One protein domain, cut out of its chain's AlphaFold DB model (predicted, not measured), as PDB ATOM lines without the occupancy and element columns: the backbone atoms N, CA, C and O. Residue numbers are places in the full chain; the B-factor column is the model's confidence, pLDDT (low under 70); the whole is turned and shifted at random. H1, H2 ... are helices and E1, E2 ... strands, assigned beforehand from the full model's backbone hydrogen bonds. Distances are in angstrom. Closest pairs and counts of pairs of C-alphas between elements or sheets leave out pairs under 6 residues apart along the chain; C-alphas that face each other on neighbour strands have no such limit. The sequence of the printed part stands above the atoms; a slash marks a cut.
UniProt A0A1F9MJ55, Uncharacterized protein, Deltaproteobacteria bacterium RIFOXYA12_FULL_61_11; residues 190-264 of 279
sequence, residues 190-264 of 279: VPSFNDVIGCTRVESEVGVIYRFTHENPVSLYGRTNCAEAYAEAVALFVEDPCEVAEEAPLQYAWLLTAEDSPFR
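This is residues 190 to 264 of the 279 residues of an uncharacterized protein of Deltaproteobacteria bacterium RIFOXYA12_FULL_61_11 (UniProt A0A1F9MJ55). A two-stranded antiparallel hairpin, E1 and E2, reaches out from one end of a cluster of four helices, where H4 packs on H1, H2 and H3. The 75 printed residues run H1, E1, E2, H2, H3, H4, a mixed class of helices and strands. The whole is compact, radius of gyration of the C-alphas 12.0 A, with an elongated outline of 38 by 23 by 17 A.

E1 is residues 199 to 204, 15.6 A, and E2 207 to 212, 16.8 A. H1 is 191 to 197, from C-alpha 191 at (-47.038, -32.987, -19.668); H2 is 226 to 239, 20.4 A; H3 is 241 to 247; H4 is 249 to 257, ending at C-alpha 257 (-47.123, -29.429, -33.911).

In E1 and E2, N 200 and O 211 are within hydrogen-bond range, 2.8 A. H4 touches H1, closest C-alphas Val 196 and Leu 250, 6.5 A. H2, with residues 233 to 237 alone, touches H4, closest C-alphas Ala 233 and Gln 251, 6.7 A, about perpendicular at 76 degrees. H3 and H4 form a helical hairpin, closest C-alphas Ala 245 and Tyr 252, 5.2 A. Every O i to N i+4 pair is within hydrogen-bond range in H1, H2 and H4, and 2 of 3 in H3.

The printed part has no cut; E2 to H2 is a long link. No printed residue is under 70 in pLDDT.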
ATOM      1  N   VAL A 190     -42.501 -32.864 -19.600       87.88
ATOM      2  CA  VAL A 190     -43.366 -32.066 -20.481       87.88
ATOM      3  C   VAL A 190     -44.741 -32.741 -20.540       87.88
ATOM      4  O   VAL A 190     -44.923 -33.672 -21.320       87.88
ATOM      5  N   PRO A 191     -45.741 -32.316 -19.740       90.38
ATOM      6  CA  PRO A 191     -47.038 -32.987 -19.668       90.38
ATOM      7  C   PRO A 191     -47.737 -33.203 -21.014       90.38
ATOM      8  O   PRO A 191     -48.295 -34.270 -21.220       90.38
ATOM      9  N   SER A 192     -47.655 -32.258 -21.957       92.75
ATOM     10  CA  SER A 192     -48.266 -32.421 -23.288       92.75
ATOM     11  C   SER A 192     -47.599 -33.529 -24.120       92.75
ATOM     12  O   SER A 192     -48.273 -34.188 -24.906       92.75
ATOM     13  N   PHE A 193     -46.293 -33.752 -23.943       94.69
ATOM     14  CA  PHE A 193     -45.539 -34.845 -24.562       94.69
ATOM     15  C   PHE A 193     -45.827 -36.171 -23.848       94.69
ATOM     16  O   PHE A 193     -46.110 -37.180 -24.495       94.69
ATOM     17  N   ASN A 194     -45.845 -36.153 -22.509       94.56
ATOM     18  CA  ASN A 194     -46.218 -37.301 -21.685       94.56
ATOM     19  C   ASN A 194     -47.621 -37.810 -22.039       94.56
ATOM     20  O   ASN A 194     -47.803 -39.017 -22.174       94.56
ATOM     21  N   ASP A 195     -48.588 -36.907 -22.220       94.94
ATOM     22  CA  ASP A 195     -49.954 -37.230 -22.635       94.94
ATOM     23  C   ASP A 195     -49.979 -37.889 -24.026       94.94
ATOM     24  O   ASP A 195     -50.723 -38.844 -24.231       94.94
ATOM     25  N   VAL A 196     -49.132 -37.443 -24.967       96.38
ATOM     26  CA  VAL A 196     -49.048 -38.021 -26.321       96.38
ATOM     27  C   VAL A 196     -48.484 -39.444 -26.322       96.38
ATOM     28  O   VAL A 196     -49.076 -40.320 -26.948       96.38
ATOM     29  N   ILE A 197     -47.387 -39.715 -25.607       96.25
ATOM     30  CA  ILE A 197     -46.812 -41.077 -25.537       96.25
ATOM     31  C   ILE A 197     -47.511 -41.971 -24.496       96.25
ATOM     32  O   ILE A 197     -47.285 -43.185 -24.422       96.25
ATOM     33  N   GLY A 198     -48.384 -41.381 -23.677       96.00
ATOM     34  CA  GLY A 198     -49.056 -42.034 -22.562       96.00
ATOM     35  C   GLY A 198     -48.089 -42.405 -21.434       96.00
ATOM     36  O   GLY A 198     -48.210 -43.507 -20.884       96.00
ATOM     37  N   CYS A 199     -47.112 -41.533 -21.140       95.38
ATOM     38  CA  CYS A 199     -46.121 -41.725 -20.083       95.38
ATOM     39  C   CYS A 199     -46.762 -41.599 -18.701       95.38
ATOM     40  O   CYS A 199     -47.339 -40.572 -18.351       95.38
ATOM     41  N   THR A 200     -46.642 -42.644 -17.887       92.50
ATOM     42  CA  THR A 200     -47.196 -42.678 -16.531       92.50
ATOM     43  C   THR A 200     -46.210 -43.285 -15.542       92.50
ATOM     44  O   THR A 200     -45.733 -44.410 -15.715       92.50
ATOM     45  N   ARG A 201     -45.935 -42.548 -14.459       89.69
ATOM     46  CA  ARG A 201     -45.193 -43.040 -13.293       89.69
ATOM     47  C   ARG A 201     -46.063 -44.030 -12.515       89.69
ATOM     48  O   ARG A 201     -47.127 -43.670 -12.018       89.69
ATOM     49  N   VAL A 202     -45.594 -45.264 -12.363       88.19
ATOM     50  CA  VAL A 202     -46.284 -46.333 -11.631       88.19
ATOM     51  C   VAL A 202     -45.407 -46.824 -10.486       88.19
ATOM     52  O   VAL A 202     -44.246 -47.188 -10.672       88.19
ATOM     53  N   GLU A 203     -45.972 -46.868  -9.284       89.44
ATOM     54  CA  GLU A 203     -45.310 -47.469  -8.128       89.44
ATOM     55  C   GLU A 203     -45.538 -48.984  -8.120       89.44
ATOM     56  O   GLU A 203     -46.642 -49.471  -8.371       89.44
ATOM     57  N   SER A 204     -44.471 -49.739  -7.866       80.44
ATOM     58  CA  SER A 204     -44.464 -51.200  -7.855       80.44
ATOM     59  C   SER A 204     -43.661 -51.731  -6.668       80.44
ATOM     60  O   SER A 204     -42.871 -51.008  -6.061       80.44
ATOM     61  N   GLU A 205     -43.805 -53.022  -6.366       77.81
ATOM     62  CA  GLU A 205     -43.066 -53.695  -5.285       77.81
ATOM     63  C   GLU A 205     -41.534 -53.640  -5.457       77.81
ATOM     64  O   GLU A 205     -40.798 -53.775  -4.482       77.81
ATOM     65  N   VAL A 206     -41.046 -53.411  -6.683       79.50
ATOM     66  CA  VAL A 206     -39.616 -53.286  -7.018       79.50
ATOM     67  C   VAL A 206     -39.154 -51.833  -7.202       79.50
ATOM     68  O   VAL A 206     -38.025 -51.601  -7.636       79.50
ATOM     69  N   GLY A 207     -40.001 -50.855  -6.861       80.69
ATOM     70  CA  GLY A 207     -39.731 -49.422  -6.981       80.69
ATOM     71  C   GLY A 207     -40.596 -48.724  -8.032       80.69
ATOM     72  O   GLY A 207     -41.667 -49.202  -8.410       80.69
ATOM     73  N   VAL A 208     -40.136 -47.563  -8.495       79.62
ATOM     74  CA  VAL A 208     -40.813 -46.780  -9.538       79.62
ATOM     75  C   VAL A 208     -40.509 -47.377 -10.911       79.62
ATOM     76  O   VAL A 208     -39.351 -47.640 -11.228       79.62
ATOM     77  N   ILE A 209     -41.545 -47.559 -11.725       83.56
ATOM     78  CA  ILE A 209     -41.440 -47.879 -13.150       83.56
ATOM     79  C   ILE A 209     -42.250 -46.861 -13.950       83.56
ATOM     80  O   ILE A 209     -43.243 -46.332 -13.452       83.56
ATOM     81  N   TYR A 210     -41.865 -46.618 -15.197       88.00
ATOM     82  CA  TYR A 210     -42.644 -45.800 -16.122       88.00
ATOM     83  C   TYR A 210     -43.288 -46.701 -17.172       88.00
ATOM     84  O   TYR A 210     -42.719 -47.716 -17.581       88.00
ATOM     85  N   ARG A 211     -44.523 -46.377 -17.551       90.88
ATOM     86  CA  ARG A 211     -45.256 -47.042 -18.631       90.88
ATOM     87  C   ARG A 211     -45.554 -46.036 -19.718       90.88
ATOM     88  O   ARG A 211     -45.876 -44.900 -19.400       90.88
ATOM     89  N   PHE A 212     -45.532 -46.500 -20.956       95.31
ATOM     90  CA  PHE A 212     -45.824 -45.712 -22.141       95.31
ATOM     91  C   PHE A 212     -46.939 -46.444 -22.887       95.31
ATOM     92  O   PHE A 212     -46.766 -47.594 -23.291       95.31
ATOM     93  N   THR A 213     -48.138 -45.860 -22.895       96.81
ATOM     94  CA  THR A 213     -49.376 -46.571 -23.278       96.81
ATOM     95  C   THR A 213     -49.860 -46.274 -24.691       96.81
ATOM     96  O   THR A 213     -50.759 -46.969 -25.166       96.81
ATOM     97  N   HIS A 214     -49.261 -45.293 -25.367       97.19
ATOM     98  CA  HIS A 214     -49.592 -44.930 -26.746       97.19
ATOM     99  C   HIS A 214     -48.420 -45.210 -27.688       97.19
ATOM    100  O   HIS A 214     -48.618 -45.826 -28.730       97.19
ATOM    101  N   GLU A 215     -47.196 -44.874 -27.278       96.56
ATOM    102  CA  GLU A 215     -45.982 -45.115 -28.061       96.56
ATOM    103  C   GLU A 215     -44.783 -45.362 -27.142       96.56
ATOM    104  O   GLU A 215     -44.719 -44.808 -26.049       96.56
ATOM    105  N   ASN A 216     -43.832 -46.207 -27.551       94.06
ATOM    106  CA  ASN A 216     -42.611 -46.411 -26.771       94.06
ATOM    107  C   ASN A 216     -41.593 -45.288 -27.014       94.06
ATOM    108  O   ASN A 216     -41.475 -44.815 -28.139       94.06
ATOM    109  N   PRO A 217     -40.745 -45.031 -26.001       91.88
ATOM    110  CA  PRO A 217     -39.404 -44.493 -26.116       91.88
ATOM    111  C   PRO A 217     -38.764 -44.642 -27.487       91.88
ATOM    112  O   PRO A 217     -38.543 -45.811 -27.823       91.88
ATOM    113  N   VAL A 218     -38.415 -43.565 -28.204       87.19
ATOM    114  CA  VAL A 218     -37.612 -43.679 -29.441       87.19
ATOM    115  C   VAL A 218     -36.344 -44.519 -29.216       87.19
ATOM    116  O   VAL A 218     -35.980 -45.343 -30.046       87.19
ATOM    117  N   SER A 219     -35.749 -44.431 -28.021       85.50
ATOM    118  CA  SER A 219     -34.638 -45.280 -27.591       85.50
ATOM    119  C   SER A 219     -34.988 -46.192 -26.405       85.50
ATOM    120  O   SER A 219     -36.018 -46.066 -25.729       85.50
ATOM    121  N   LEU A 220     -34.078 -47.123 -26.093       78.25
ATOM    122  CA  LEU A 220     -34.131 -47.902 -24.853       78.25
ATOM    123  C   LEU A 220     -33.830 -47.062 -23.603       78.25
ATOM    124  O   LEU A 220     -34.346 -47.398 -22.535       78.25
ATOM    125  N   TYR A 221     -33.026 -46.000 -23.712       78.31
ATOM    126  CA  TYR A 221     -32.707 -45.135 -22.575       78.31
ATOM    127  C   TYR A 221     -33.889 -44.233 -22.209       78.31
ATOM    128  O   TYR A 221     -34.236 -44.139 -21.029       78.31
ATOM    129  N   GLY A 222     -34.623 -43.736 -23.211       84.81
ATOM    130  CA  GLY A 222     -35.855 -42.962 -23.035       84.81
ATOM    131  C   GLY A 222     -36.942 -43.693 -22.238       84.81
ATOM    132  O   GLY A 222     -37.809 -43.077 -21.631       84.81
ATOM    133  N   ARG A 223     -36.877 -45.028 -22.143       85.88
ATOM    134  CA  ARG A 223     -37.802 -45.838 -21.326       85.88
ATOM    135  C   ARG A 223     -37.541 -45.750 -19.818       85.88
ATOM    136  O   ARG A 223     -38.291 -46.343 -19.043       85.88
ATOM    137  N   THR A 224     -36.490 -45.049 -19.391       84.06
ATOM    138  CA  THR A 224     -36.103 -44.919 -17.978       84.06
ATOM    139  C   THR A 224     -37.091 -44.060 -17.191       84.06
ATOM    140  O   THR A 224     -37.472 -44.451 -16.086       84.06
ATOM    141  N   ASN A 225     -37.519 -42.920 -17.745       85.88
ATOM    142  CA  ASN A 225     -38.536 -42.027 -17.181       85.88
ATOM    143  C   ASN A 225     -39.114 -41.092 -18.272       85.88
ATOM    144  O   ASN A 225     -38.654 -41.121 -19.410       85.88
ATOM    145  N   CYS A 226     -40.126 -40.278 -17.945       89.38
ATOM    146  CA  CYS A 226     -40.755 -39.386 -18.930       89.38
ATOM    147  C   CYS A 226     -39.839 -38.242 -19.420       89.38
ATOM    148  O   CYS A 226     -40.006 -37.786 -20.548       89.38
ATOM    149  N   ALA A 227     -38.874 -37.796 -18.609       87.56
ATOM    150  CA  ALA A 227     -37.896 -36.783 -19.004       87.56
ATOM    151  C   ALA A 227     -36.871 -37.351 -20.003       87.56
ATOM    152  O   ALA A 227     -36.654 -36.736 -21.042       87.56
ATOM    153  N   GLU A 228     -36.325 -38.557 -19.771       86.00
ATOM    154  CA  GLU A 228     -35.440 -39.204 -20.762       86.00
ATOM    155  C   GLU A 228     -36.177 -39.440 -22.084       86.00
ATOM    156  O   GLU A 228     -35.602 -39.264 -23.150       86.00
ATOM    157  N   ALA A 229     -37.456 -39.834 -22.042       91.44
ATOM    158  CA  ALA A 229     -38.258 -40.017 -23.250       91.44
ATOM    159  C   ALA A 229     -38.311 -38.741 -24.104       91.44
ATOM    160  O   ALA A 229     -38.209 -38.815 -25.326       91.44
ATOM    161  N   TYR A 230     -38.446 -37.581 -23.456       92.44
ATOM    162  CA  TYR A 230     -38.426 -36.282 -24.116       92.44
ATOM    163  C   TYR A 230     -37.024 -35.918 -24.625       92.44
ATOM    164  O   TYR A 230     -36.876 -35.567 -25.793       92.44
ATOM    165  N   ALA A 231     -35.994 -36.038 -23.784       87.44
ATOM    166  CA  ALA A 231     -34.618 -35.685 -24.133       87.44
ATOM    167  C   ALA A 231     -34.065 -36.521 -25.301       87.44
ATOM    168  O   ALA A 231     -33.466 -35.972 -26.223       87.44
ATOM    169  N   GLU A 232     -34.345 -37.826 -25.329       87.50
ATOM    170  CA  GLU A 232     -33.970 -38.717 -26.436       87.50
ATOM    171  C   GLU A 232     -34.722 -38.380 -27.732       87.50
ATOM    172  O   GLU A 232     -34.135 -38.409 -28.812       87.50
ATOM    173  N   ALA A 233     -36.007 -38.010 -27.641       91.44
ATOM    174  CA  ALA A 233     -36.785 -37.571 -28.798       91.44
ATOM    175  C   ALA A 233     -36.287 -36.224 -29.354       91.44
ATOM    176  O   ALA A 233     -36.274 -36.038 -30.568       91.44
ATOM    177  N   VAL A 234     -35.834 -35.304 -28.492       89.06
ATOM    178  CA  VAL A 234     -35.157 -34.060 -28.899       89.06
ATOM    179  C   VAL A 234     -33.827 -34.361 -29.590       89.06
ATOM    180  O   VAL A 234     -33.575 -33.801 -30.655       89.06
ATOM    181  N   ALA A 235     -33.002 -35.240 -29.014       84.81
ATOM    182  CA  ALA A 235     -31.692 -35.592 -29.555       84.81
ATOM    183  C   ALA A 235     -31.795 -36.208 -30.955       84.81
ATOM    184  O   ALA A 235     -31.257 -35.646 -31.912       84.81
ATOM    185  N   LEU A 236     -32.557 -37.300 -31.100       85.06
ATOM    186  CA  LEU A 236     -32.656 -37.986 -32.387       85.06
ATOM    187  C   LEU A 236     -33.406 -37.150 -33.434       85.06
ATOM    188  O   LEU A 236     -33.092 -37.246 -34.610       85.06
ATOM    189  N   PHE A 237     -34.338 -36.268 -33.050       86.31
ATOM    190  CA  PHE A 237     -35.016 -35.399 -34.023       86.31
ATOM    191  C   PHE A 237     -34.073 -34.380 -34.677       86.31
ATOM    192  O   PHE A 237     -34.331 -33.948 -35.803       86.31
ATOM    193  N   VAL A 238     -33.000 -33.972 -33.995       80.25
ATOM    194  CA  VAL A 238     -31.989 -33.087 -34.589       80.25
ATOM    195  C   VAL A 238     -30.989 -33.868 -35.444       80.25
ATOM    196  O   VAL A 238     -30.573 -33.358 -36.483       80.25
ATOM    197  N   GLU A 239     -30.633 -35.090 -35.045       80.00
ATOM    198  CA  GLU A 239     -29.733 -35.964 -35.809       80.00
ATOM    199  C   GLU A 239     -30.411 -36.545 -37.064       80.00
ATOM    200  O   GLU A 239     -29.969 -36.283 -38.185       80.00
ATOM    201  N   ASP A 240     -31.508 -37.288 -36.886       81.88
ATOM    202  CA  ASP A 240     -32.315 -37.881 -37.953       81.88
ATOM    203  C   ASP A 240     -33.836 -37.757 -37.662       81.88
ATOM    204  O   ASP A 240     -34.468 -38.640 -37.069       81.88
ATOM    205  N   PRO A 241     -34.491 -36.676 -38.133       84.25
ATOM    206  CA  PRO A 241     -35.938 -36.516 -38.007       84.25
ATOM    207  C   PRO A 241     -36.753 -37.486 -38.881       84.25
ATOM    208  O   PRO A 241     -37.980 -37.475 -38.773       84.25
ATOM    209  N   CYS A 242     -36.142 -38.282 -39.767       83.12
ATOM    210  CA  CYS A 242     -36.833 -39.372 -40.462       83.12
ATOM    211  C   CYS A 242     -36.933 -40.590 -39.540       83.12
ATOM    212  O   CYS A 242     -38.022 -41.145 -39.423       83.12
ATOM    213  N   GLU A 243     -35.860 -40.961 -38.833       85.06
ATOM    214  CA  GLU A 243     -35.867 -42.104 -37.907       85.06
ATOM    215  C   GLU A 243     -36.914 -41.921 -36.796       85.06
ATOM    216  O   GLU A 243     -37.737 -42.809 -36.568       85.06
ATOM    217  N   VAL A 244     -36.998 -40.726 -36.192       88.38
ATOM    218  CA  VAL A 244     -38.063 -40.415 -35.216       88.38
ATOM    219  C   VAL A 244     -39.456 -40.532 -35.844       88.38
ATOM    220  O   VAL A 244     -40.386 -40.995 -35.195       88.38
ATOM    221  N   ALA A 245     -39.631 -40.138 -37.106       88.88
ATOM    222  CA  ALA A 245     -40.924 -40.213 -37.785       88.88
ATOM    223  C   ALA A 245     -41.332 -41.649 -38.175       88.88
ATOM    224  O   ALA A 245     -42.527 -41.926 -38.290       88.88
ATOM    225  N   GLU A 246     -40.367 -42.549 -38.384       85.94
ATOM    226  CA  GLU A 246     -40.605 -43.960 -38.709       85.94
ATOM    227  C   GLU A 246     -40.825 -44.819 -37.451       85.94
ATOM    228  O   GLU A 246     -41.793 -45.581 -37.397       85.94
ATOM    229  N   GLU A 247     -39.981 -44.665 -36.424       85.94
ATOM    230  CA  GLU A 247     -39.995 -45.489 -35.201       85.94
ATOM    231  C   GLU A 247     -40.875 -44.909 -34.073       85.94
ATOM    232  O   GLU A 247     -41.369 -45.651 -33.217       85.94
ATOM    233  N   ALA A 248     -41.089 -43.587 -34.062       92.62
ATOM    234  CA  ALA A 248     -41.770 -42.844 -32.995       92.62
ATOM    235  C   ALA A 248     -42.711 -41.723 -33.529       92.62
ATOM    236  O   ALA A 248     -42.568 -40.544 -33.169       92.62
ATOM    237  N   PRO A 249     -43.674 -42.047 -34.416       93.75
ATOM    238  CA  PRO A 249     -44.489 -41.059 -35.128       93.75
ATOM    239  C   PRO A 249     -45.337 -40.128 -34.246       93.75
ATOM    240  O   PRO A 249     -45.610 -38.998 -34.659       93.75
ATOM    241  N   LEU A 250     -45.759 -40.537 -33.043       95.62
ATOM    242  CA  LEU A 250     -46.477 -39.658 -32.112       95.62
ATOM    243  C   LEU A 250     -45.531 -38.634 -31.469       95.62
ATOM    244  O   LEU A 250     -45.876 -37.451 -31.412       95.62
ATOM    245  N   GLN A 251     -44.328 -39.048 -31.052       95.44
ATOM    246  CA  GLN A 251     -43.265 -38.137 -30.598       95.44
ATOM    247  C   GLN A 251     -42.907 -37.145 -31.709       95.44
ATOM    248  O   GLN A 251     -42.917 -35.936 -31.482       95.44
ATOM    249  N   TYR A 252     -42.699 -37.635 -32.932       94.06
ATOM    250  CA  TYR A 252     -42.449 -36.807 -34.110       94.06
ATOM    251  C   TYR A 252     -43.561 -35.777 -34.376       94.06
ATOM    252  O   TYR A 252     -43.298 -34.583 -34.553       94.06
ATOM    253  N   ALA A 253     -44.823 -36.218 -34.371       93.81
ATOM    254  CA  ALA A 253     -45.965 -35.338 -34.588       93.81
ATOM    255  C   ALA A 253     -46.085 -34.273 -33.484       93.81
ATOM    256  O   ALA A 253     -46.368 -33.111 -33.791       93.81
ATOM    257  N   TRP A 254     -45.825 -34.627 -32.219       95.00
ATOM    258  CA  TRP A 254     -45.764 -33.659 -31.120       95.00
ATOM    259  C   TRP A 254     -44.653 -32.630 -31.356       95.00
ATOM    260  O   TRP A 254     -44.928 -31.428 -31.315       95.00
ATOM    261  N   LEU A 255     -43.438 -33.075 -31.706       92.81
ATOM    262  CA  LEU A 255     -42.290 -32.196 -31.952       92.81
ATOM    263  C   LEU A 255     -42.596 -31.160 -33.048       92.81
ATOM    264  O   LEU A 255     -42.278 -29.983 -32.886       92.81
ATOM    265  N   LEU A 256     -43.299 -31.534 -34.120       91.88
ATOM    266  CA  LEU A 256     -43.671 -30.584 -35.177       91.88
ATOM    267  C   LEU A 256     -44.862 -29.668 -34.858       91.88
ATOM    268  O   LEU A 256     -44.964 -28.591 -35.455       91.88
ATOM    269  N   THR A 257     -45.794 -30.075 -33.990       90.44
ATOM    270  CA  THR A 257     -47.123 -29.429 -33.911       90.44
ATOM    271  C   THR A 257     -47.498 -28.837 -32.556       90.44
ATOM    272  O   THR A 257     -48.297 -27.894 -32.524       90.44
ATOM    273  N   ALA A 258     -46.935 -29.337 -31.454       91.38
ATOM    274  CA  ALA A 258     -47.296 -28.913 -30.106       91.38
ATOM    275  C   ALA A 258     -46.895 -27.459 -29.819       91.38
ATOM    276  O   ALA A 258     -45.914 -26.942 -30.353       91.38
ATOM    277  N   GLU A 259     -47.661 -26.783 -28.958       88.56
ATOM    278  CA  GLU A 259     -47.415 -25.371 -28.647       88.56
ATOM    279  C   GLU A 259     -46.169 -25.152 -27.786       88.56
ATOM    280  O   GLU A 259     -45.516 -24.125 -27.945       88.56
ATOM    281  N   ASP A 260     -45.844 -26.114 -26.918       86.12
ATOM    282  CA  ASP A 260     -44.660 -26.128 -26.058       86.12
ATOM    283  C   ASP A 260     -43.488 -26.956 -26.627       86.12
ATOM    284  O   ASP A 260     -42.488 -27.161 -25.937       86.12
ATOM    285  N   SER A 261     -43.549 -27.353 -27.906       88.69
ATOM    286  CA  SER A 261     -42.395 -27.914 -28.623       88.69
ATOM    287  C   SER A 261     -41.456 -26.822 -29.169       88.69
ATOM    288  O   SER A 261     -41.926 -25.903 -29.849       88.69
ATOM    289  N   PRO A 262     -40.125 -26.959 -29.008       82.69
ATOM    290  CA  PRO A 262     -39.149 -26.051 -29.621       82.69
ATOM    291  C   PRO A 262     -39.030 -26.221 -31.150       82.69
ATOM    292  O   PRO A 262     -38.503 -25.351 -31.850       82.69
ATOM    293  N   PHE A 263     -39.544 -27.323 -31.704       87.00
ATOM    294  CA  PHE A 263     -39.507 -27.623 -33.139       87.00
ATOM    295  C   PHE A 263     -40.819 -27.294 -33.872       87.00
ATOM    296  O   PHE A 263     -40.950 -27.573 -35.069       87.00
ATOM    297  N   ARG A 264     -41.773 -26.648 -33.187       87.19
ATOM    298  CA  ARG A 264     -43.089 -26.291 -33.729       87.19
ATOM    299  C   ARG A 264     -42.993 -25.562 -35.073       87.19
ATOM    300  O   ARG A 264     -42.366 -24.511 -35.190       87.19
TER     301      ARG A 264